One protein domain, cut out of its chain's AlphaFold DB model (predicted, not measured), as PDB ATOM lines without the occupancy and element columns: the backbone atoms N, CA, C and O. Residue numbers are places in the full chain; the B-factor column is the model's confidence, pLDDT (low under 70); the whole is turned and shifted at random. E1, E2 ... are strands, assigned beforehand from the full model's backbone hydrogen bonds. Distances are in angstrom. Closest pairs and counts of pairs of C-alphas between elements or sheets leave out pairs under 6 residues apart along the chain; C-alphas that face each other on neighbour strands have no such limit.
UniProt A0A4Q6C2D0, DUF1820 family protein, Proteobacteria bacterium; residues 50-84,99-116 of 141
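This is residues 50 to 84 and 99 to 116 of the 141 residues of the protein "DUF1820 family protein" of Proteobacteria bacterium (UniProt A0A4Q6C2D0). A small, strongly twisted sheet of three antiparallel strands has one long edge strand, E1, that bends like an L: one arm of E1 lies in the sheet beside E2, and the other turns away from it. The short strand E4 follows E3 through a tight turn and lies near E1, running out to one side away from E2, while residues 79 to 84 run on from E2 as a tail at one end of the longest axis. The printed part has 53 residues, with no named helix and four named strands in the order E1, E2, E3, E4. The sheet's order is E1 - E2 - E3, E4 pairs with no named strand, and the class is all strand. The whole is only just compact, close to loose, with a radius of gyration of the C-alphas of 11.7 A, and only just elongated, spanning 38 by 25 by 22 A.

The longest strand, E1, covers residues 56 to 66, from C-alpha 56 at (-43.510, 28.238, -40.791) to C-alpha 66 at (-44.689, 7.300, -38.572), 21.1 A in all; it bends by 104 degrees at residue 62. E2 is residues 72 to 78, 17.2 A long. E3 is residues 104 to 108, 13.3 A long. E4 is residues 112 to 116, 11.3 A long, and ends with C-alpha 116 at (-39.875, 19.980, -29.023).

E2 is the inner strand of the sheet, and E1 and E3 are its edge strands. E1 and E2 form an antiparallel hairpin; the C-alphas of Ile 64 and Leu 75 face each other at 4.8 A. N 65 and O 74 are within hydrogen-bond range at 2.9 A, as are N 76 and O 63 at 3.0 A. E2 and E3 are antiparallel, with 147 degrees between their directions, and the C-alphas of Cys 74 and His 106 face each other at 4.6 A. Here N 73 and O 107 are 2.8 A apart, and N 105 and O 75 are 3.0 A apart. E3 and E4 meet only through their link. E1 and E4 are near each other, with 11 pairs of C-alphas within 10 A. E2 and E4 are apart.

The two C-alphas farthest apart are those of Pro 70 and Thr 84, at 39.1 A. Residues 85 to 98 are not printed, and C-alphas 84 and 99 are 19.9 A apart across this cut, which falls in the link from E2 to E3. The links E1 to E2 and E3 to E4 are tight. The mean pLDDT of the printed part is 82.4, and residues 81 to 84 are under 70.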
ATOM      1  N   GLU A  50     -45.498  24.204 -44.727       81.50
ATOM      2  CA  GLU A  50     -46.341  23.592 -45.753       81.50
ATOM      3  C   GLU A  50     -45.828  23.957 -47.146       81.50
ATOM      4  O   GLU A  50     -45.435  25.088 -47.396       81.50
ATOM      5  N   LYS A  51     -45.923  23.038 -48.110       74.88
ATOM      6  CA  LYS A  51     -45.477  23.289 -49.494       74.88
ATOM      7  C   LYS A  51     -46.126  24.528 -50.143       74.88
ATOM      8  O   LYS A  51     -45.543  25.117 -51.043       74.88
ATOM      9  N   ASN A  52     -47.321  24.905 -49.688       75.25
ATOM     10  CA  ASN A  52     -48.094  26.031 -50.219       75.25
ATOM     11  C   ASN A  52     -47.992  27.307 -49.361       75.25
ATOM     12  O   ASN A  52     -48.679  28.280 -49.657       75.25
ATOM     13  N   SER A  53     -47.188  27.305 -48.294       74.81
ATOM     14  CA  SER A  53     -47.011  28.446 -47.396       74.81
ATOM     15  C   SER A  53     -45.532  28.617 -47.079       74.81
ATOM     16  O   SER A  53     -44.927  27.748 -46.465       74.81
ATOM     17  N   GLU A  54     -44.951  29.757 -47.447       75.81
ATOM     18  CA  GLU A  54     -43.561  30.086 -47.099       75.81
ATOM     19  C   GLU A  54     -43.384  30.402 -45.605       75.81
ATOM     20  O   GLU A  54     -42.261  30.469 -45.107       75.81
ATOM     21  N   GLN A  55     -44.485  30.589 -44.873       82.62
ATOM     22  CA  GLN A  55     -44.447  30.853 -43.441       82.62
ATOM     23  C   GLN A  55     -44.443  29.542 -42.646       82.62
ATOM     24  O   GLN A  55     -45.287  28.675 -42.910       82.62
ATOM     25  N   PRO A  56     -43.523  29.390 -41.674       83.50
ATOM     26  CA  PRO A  56     -43.510  28.238 -40.791       83.50
ATOM     27  C   PRO A  56     -44.739  28.275 -39.888       83.50
ATOM     28  O   PRO A  56     -45.093  29.315 -39.341       83.50
ATOM     29  N   MET A  57     -45.373  27.125 -39.709       84.94
ATOM     30  CA  MET A  57     -46.508  26.976 -38.813       84.94
ATOM     31  C   MET A  57     -46.117  26.124 -37.615       84.94
ATOM     32  O   MET A  57     -45.336  25.179 -37.732       84.94
ATOM     33  N   GLU A  58     -46.659  26.485 -36.461       85.75
ATOM     34  CA  GLU A  58     -46.427  25.811 -35.192       85.75
ATOM     35  C   GLU A  58     -47.724  25.145 -34.728       85.75
ATOM     36  O   GLU A  58     -48.797  25.749 -34.761       85.75
ATOM     37  N   THR A  59     -47.633  23.881 -34.323       86.62
ATOM     38  CA  THR A  59     -48.772  23.115 -33.803       86.62
ATOM     39  C   THR A  59     -48.375  22.357 -32.549       86.62
ATOM     40  O   THR A  59     -47.242  21.886 -32.431       86.62
ATOM     41  N   LEU A  60     -49.322  22.217 -31.624       87.38
ATOM     42  CA  LEU A  60     -49.172  21.392 -30.432       87.38
ATOM     43  C   LEU A  60     -49.970  20.104 -30.607       87.38
ATOM     44  O   LEU A  60     -51.150  20.142 -30.959       87.38
ATOM     45  N   VAL A  61     -49.336  18.964 -30.358       88.88
ATOM     46  CA  VAL A  61     -49.934  17.636 -30.533       88.88
ATOM     47  C   VAL A  61     -49.544  16.713 -29.392       88.88
ATOM     48  O   VAL A  61     -48.478  16.860 -28.800       88.88
ATOM     49  N   ARG A  62     -50.403  15.746 -29.064       86.75
ATOM     50  CA  ARG A  62     -50.089  14.727 -28.040       86.75
ATOM     51  C   ARG A  62     -49.434  13.489 -28.626       86.75
ATOM     52  O   ARG A  62     -48.828  12.721 -27.890       86.75
ATOM     53  N   GLN A  63     -49.578  13.279 -29.931       84.81
ATOM     54  CA  GLN A  63     -49.142  12.055 -30.581       84.81
ATOM     55  C   GLN A  63     -48.489  12.350 -31.933       84.81
ATOM     56  O   GLN A  63     -49.032  13.086 -32.761       84.81
ATOM     57  N   ILE A  64     -47.316  11.750 -32.133       87.81
ATOM     58  CA  ILE A  64     -46.533  11.790 -33.368       87.81
ATOM     59  C   ILE A  64     -46.201  10.349 -33.735       87.81
ATOM     60  O   ILE A  64     -45.533   9.661 -32.968       87.81
ATOM     61  N   ASP A  65     -46.638   9.914 -34.911       87.12
ATOM     62  CA  ASP A  65     -46.392   8.570 -35.430       87.12
ATOM     63  C   ASP A  65     -45.726   8.616 -36.805       87.12
ATOM     64  O   ASP A  65     -45.844   9.588 -37.556       87.12
ATOM     65  N   SER A  66     -45.054   7.527 -37.177       82.69
ATOM     66  CA  SER A  66     -44.689   7.300 -38.572       82.69
ATOM     67  C   SER A  66     -45.959   7.007 -39.379       82.69
ATOM     68  O   SER A  66     -46.824   6.236 -38.964       82.69
ATOM     69  N   SER A  67     -46.124   7.668 -40.523       80.38
ATOM     70  CA  SER A  67     -47.250   7.372 -41.409       80.38
ATOM     71  C   SER A  67     -47.039   6.024 -42.101       80.38
ATOM     72  O   SER A  67     -45.908   5.634 -42.383       80.38
ATOM     73  N   HIS A  68     -48.128   5.361 -42.498       80.38
ATOM     74  CA  HIS A  68     -48.067   4.227 -43.431       80.38
ATOM     75  C   HIS A  68     -47.553   4.632 -44.823       80.38
ATOM     76  O   HIS A  68     -47.217   3.779 -45.642       80.38
ATOM     77  N   LEU A  69     -47.529   5.935 -45.112       78.94
ATOM     78  CA  LEU A  69     -46.986   6.480 -46.346       78.94
ATOM     79  C   LEU A  69     -45.493   6.809 -46.166       78.94
ATOM     80  O   LEU A  69     -45.134   7.494 -45.203       78.94
ATOM     81  N   PRO A  70     -44.622   6.377 -47.094       78.81
ATOM     82  CA  PRO A  70     -43.181   6.520 -46.942       78.81
ATOM     83  C   PRO A  70     -42.762   7.993 -46.892       78.81
ATOM     84  O   PRO A  70     -43.190   8.809 -47.709       78.81
ATOM     85  N   GLY A  71     -41.906   8.328 -45.923       80.19
ATOM     86  CA  GLY A  71     -41.369   9.680 -45.742       80.19
ATOM     87  C   GLY A  71     -42.354  10.695 -45.152       80.19
ATOM     88  O   GLY A  71     -42.035  11.886 -45.128       80.19
ATOM     89  N   LEU A  72     -43.526  10.254 -44.681       86.56
ATOM     90  CA  LEU A  72     -44.525  11.093 -44.020       86.56
ATOM     91  C   LEU A  72     -44.591  10.793 -42.515       86.56
ATOM     92  O   LEU A  72     -44.538   9.644 -42.082       86.56
ATOM     93  N   VAL A  73     -44.768  11.843 -41.722       88.19
ATOM     94  CA  VAL A  73     -45.040  11.791 -40.282       88.19
ATOM     95  C   VAL A  73     -46.508  12.129 -40.068       88.19
ATOM     96  O   VAL A  73     -47.038  13.039 -40.706       88.19
ATOM     97  N   CYS A  74     -47.176  11.375 -39.205       88.75
ATOM     98  CA  CYS A  74     -48.564  11.579 -38.834       88.75
ATOM     99  C   CYS A  74     -48.631  12.292 -37.483       88.75
ATOM    100  O   CYS A  74     -48.208  11.752 -36.464       88.75
ATOM    101  N   LEU A  75     -49.183  13.499 -37.474       89.44
ATOM    102  CA  LEU A  75     -49.503  14.229 -36.256       89.44
ATOM    103  C   LEU A  75     -50.966  13.978 -35.894       89.44
ATOM    104  O   LEU A  75     -51.844  13.994 -36.763       89.44
ATOM    105  N   SER A  76     -51.238  13.703 -34.624       86.50
ATOM    106  CA  SER A  76     -52.576  13.368 -34.134       86.50
ATOM    107  C   SER A  76     -52.819  13.959 -32.752       86.50
ATOM    108  O   SER A  76     -51.884  14.246 -32.005       86.50
ATOM    109  N   GLN A  77     -54.100  14.112 -32.402       85.56
ATOM    110  CA  GLN A  77     -54.530  14.694 -31.127       85.56
ATOM    111  C   GLN A  77     -53.987  16.120 -30.927       85.56
ATOM    112  O   GLN A  77     -53.180  16.381 -30.030       85.56
ATOM    113  N   PHE A  78     -54.416  17.037 -31.794       85.56
ATOM    114  CA  PHE A  78     -54.063  18.449 -31.689       85.56
ATOM    115  C   PHE A  78     -54.557  19.054 -30.371       85.56
ATOM    116  O   PHE A  78     -55.700  18.840 -29.962       85.56
ATOM    117  N   VAL A  79     -53.686  19.817 -29.716       82.19
ATOM    118  CA  VAL A  79     -53.973  20.525 -28.469       82.19
ATOM    119  C   VAL A  79     -54.052  22.009 -28.772       82.19
ATOM    120  O   VAL A  79     -53.055  22.630 -29.117       82.19
ATOM    121  N   PHE A  80     -55.231  22.591 -28.593       77.56
ATOM    122  CA  PHE A  80     -55.425  24.033 -28.683       77.56
ATOM    123  C   PHE A  80     -55.760  24.545 -27.285       77.56
ATOM    124  O   PHE A  80     -56.717  24.081 -26.661       77.56
ATOM    125  N   LYS A  81     -54.941  25.450 -26.738       68.06
ATOM    126  CA  LYS A  81     -55.196  26.047 -25.419       68.06
ATOM    127  C   LYS A  81     -56.168  27.212 -25.591       68.06
ATOM    128  O   LYS A  81     -55.771  28.372 -25.627       68.06
ATOM    129  N   ASP A  82     -57.455  26.899 -25.701       59.53
ATOM    130  CA  ASP A  82     -58.501  27.912 -25.824       59.53
ATOM    131  C   ASP A  82     -58.622  28.770 -24.543       59.53
ATOM    132  O   ASP A  82     -58.937  28.300 -23.449       59.53
ATOM    133  N   SER A  83     -58.474  30.084 -24.726       49.97
ATOM    134  CA  SER A  83     -59.162  31.172 -24.002       49.97
ATOM    135  C   SER A  83     -58.720  31.636 -22.601       49.97
ATOM    136  O   SER A  83     -59.137  32.725 -22.210       49.97
ATOM    137  N   THR A  84     -57.863  30.941 -21.841       51.12
ATOM    138  CA  THR A  84     -57.487  31.422 -20.477       51.12
ATOM    139  C   THR A  84     -56.155  32.172 -20.383       51.12
ATOM    140  O   THR A  84     -55.919  32.875 -19.400       51.12
ATOM    141  N   TYR A  99     -56.796  23.498 -38.389       82.56
ATOM    142  CA  TYR A  99     -56.758  22.094 -37.984       82.56
ATOM    143  C   TYR A  99     -57.842  21.708 -36.976       82.56
ATOM    144  O   TYR A  99     -57.900  20.552 -36.568       82.56
ATOM    145  N   ARG A 100     -58.755  22.624 -36.625       80.50
ATOM    146  CA  ARG A 100     -59.881  22.353 -35.712       80.50
ATOM    147  C   ARG A 100     -60.722  21.133 -36.100       80.50
ATOM    148  O   ARG A 100     -61.222  20.440 -35.225       80.50
ATOM    149  N   ASN A 101     -60.872  20.886 -37.402       83.88
ATOM    150  CA  ASN A 101     -61.659  19.776 -37.946       83.88
ATOM    151  C   ASN A 101     -60.776  18.651 -38.519       83.88
ATOM    152  O   ASN A 101     -61.280  17.778 -39.224       83.88
ATOM    153  N   THR A 102     -59.465  18.687 -38.272       84.44
ATOM    154  CA  THR A 102     -58.508  17.730 -38.829       84.44
ATOM    155  C   THR A 102     -58.127  16.708 -37.767       84.44
ATOM    156  O   THR A 102     -57.486  17.039 -36.776       84.44
ATOM    157  N   GLU A 103     -58.485  15.443 -37.988       83.69
ATOM    158  CA  GLU A 103     -58.167  14.359 -37.048       83.69
ATOM    159  C   GLU A 103     -56.689  13.949 -37.100       83.69
ATOM    160  O   GLU A 103     -56.073  13.670 -36.070       83.69
ATOM    161  N   ARG A 104     -56.121  13.906 -38.311       86.88
ATOM    162  CA  ARG A 104     -54.742  13.487 -38.579       86.88
ATOM    163  C   ARG A 104     -54.127  14.357 -39.657       86.88
ATOM    164  O   ARG A 104     -54.769  14.644 -40.668       86.88
ATOM    165  N   LEU A 105     -52.873  14.740 -39.462       88.00
ATOM    166  CA  LEU A 105     -52.115  15.520 -40.432       88.00
ATOM    167  C   LEU A 105     -50.873  14.745 -40.850       88.00
ATOM    168  O   LEU A 105     -50.038  14.408 -40.016       88.00
ATOM    169  N   HIS A 106     -50.750  14.487 -42.148       88.38
ATOM    170  CA  HIS A 106     -49.586  13.825 -42.723       88.38
ATOM    171  C   HIS A 106     -48.651  14.868 -43.328       88.38
ATOM    172  O   HIS A 106     -49.022  15.553 -44.282       88.38
ATOM    173  N   ILE A 107     -47.444  14.982 -42.781       88.12
ATOM    174  CA  ILE A 107     -46.453  15.981 -43.188       88.12
ATOM    175  C   ILE A 107     -45.187  15.274 -43.653       88.12
ATOM    176  O   ILE A 107     -44.743  14.336 -42.989       88.12
ATOM    177  N   PRO A 108     -44.578  15.690 -44.776       88.56
ATOM    178  CA  PRO A 108     -43.296  15.138 -45.187       88.56
ATOM    179  C   PRO A 108     -42.227  15.383 -44.130       88.56
ATOM    180  O   PRO A 108     -42.124  16.485 -43.599       88.56
ATOM    181  N   PHE A 109     -41.394  14.382 -43.861       84.50
ATOM    182  CA  PHE A 109     -40.324  14.495 -42.866       84.50
ATOM    183  C   PHE A 109     -39.384  15.676 -43.159       84.50
ATOM    184  O   PHE A 109     -38.985  16.393 -42.252       84.50
ATOM    185  N   HIS A 110     -39.108  15.940 -44.440       86.75
ATOM    186  CA  HIS A 110     -38.261  17.053 -44.880       86.75
ATOM    187  C   HIS A 110     -38.863  18.449 -44.643       86.75
ATOM    188  O   HIS A 110     -38.145  19.439 -44.741       86.75
ATOM    189  N   ASN A 111     -40.161  18.541 -44.339       87.50
ATOM    190  CA  ASN A 111     -40.844  19.806 -44.058       87.50
ATOM    191  C   ASN A 111     -40.847  20.165 -42.569       87.50
ATOM    192  O   ASN A 111     -41.230  21.281 -42.211       87.50
ATOM    193  N   ILE A 112     -40.473  19.225 -41.702       88.00
ATOM    194  CA  ILE A 112     -40.407  19.444 -40.261       88.00
ATOM    195  C   ILE A 112     -39.117  20.202 -39.963       88.00
ATOM    196  O   ILE A 112     -38.028  19.756 -40.312       88.00
ATOM    197  N   LEU A 113     -39.248  21.357 -39.314       89.31
ATOM    198  CA  LEU A 113     -38.108  22.173 -38.904       89.31
ATOM    199  C   LEU A 113     -37.538  21.666 -37.584       89.31
ATOM    200  O   LEU A 113     -36.339  21.427 -37.471       89.31
ATOM    201  N   PHE A 114     -38.401  21.506 -36.583       88.19
ATOM    202  CA  PHE A 114     -38.037  20.962 -35.282       88.19
ATOM    203  C   PHE A 114     -39.267  20.444 -34.540       88.19
ATOM    204  O   PHE A 114     -40.400  20.879 -34.779       88.19
ATOM    205  N   VAL A 115     -39.010  19.510 -33.626       89.56
ATOM    206  CA  VAL A 115     -39.989  18.968 -32.687       89.56
ATOM    207  C   VAL A 115     -39.435  19.163 -31.287       89.56
ATOM    208  O   VAL A 115     -38.338  18.699 -30.986       89.56
ATOM    209  N   GLU A 116     -40.188  19.849 -30.442       89.00
ATOM    210  CA  GLU A 116     -39.875  19.980 -29.023       89.00
ATOM    211  C   GLU A 116     -40.844  19.135 -28.211       89.00
ATOM    212  O   GLU A 116     -42.051  19.160 -28.439       89.00
TER     213      GLU A 116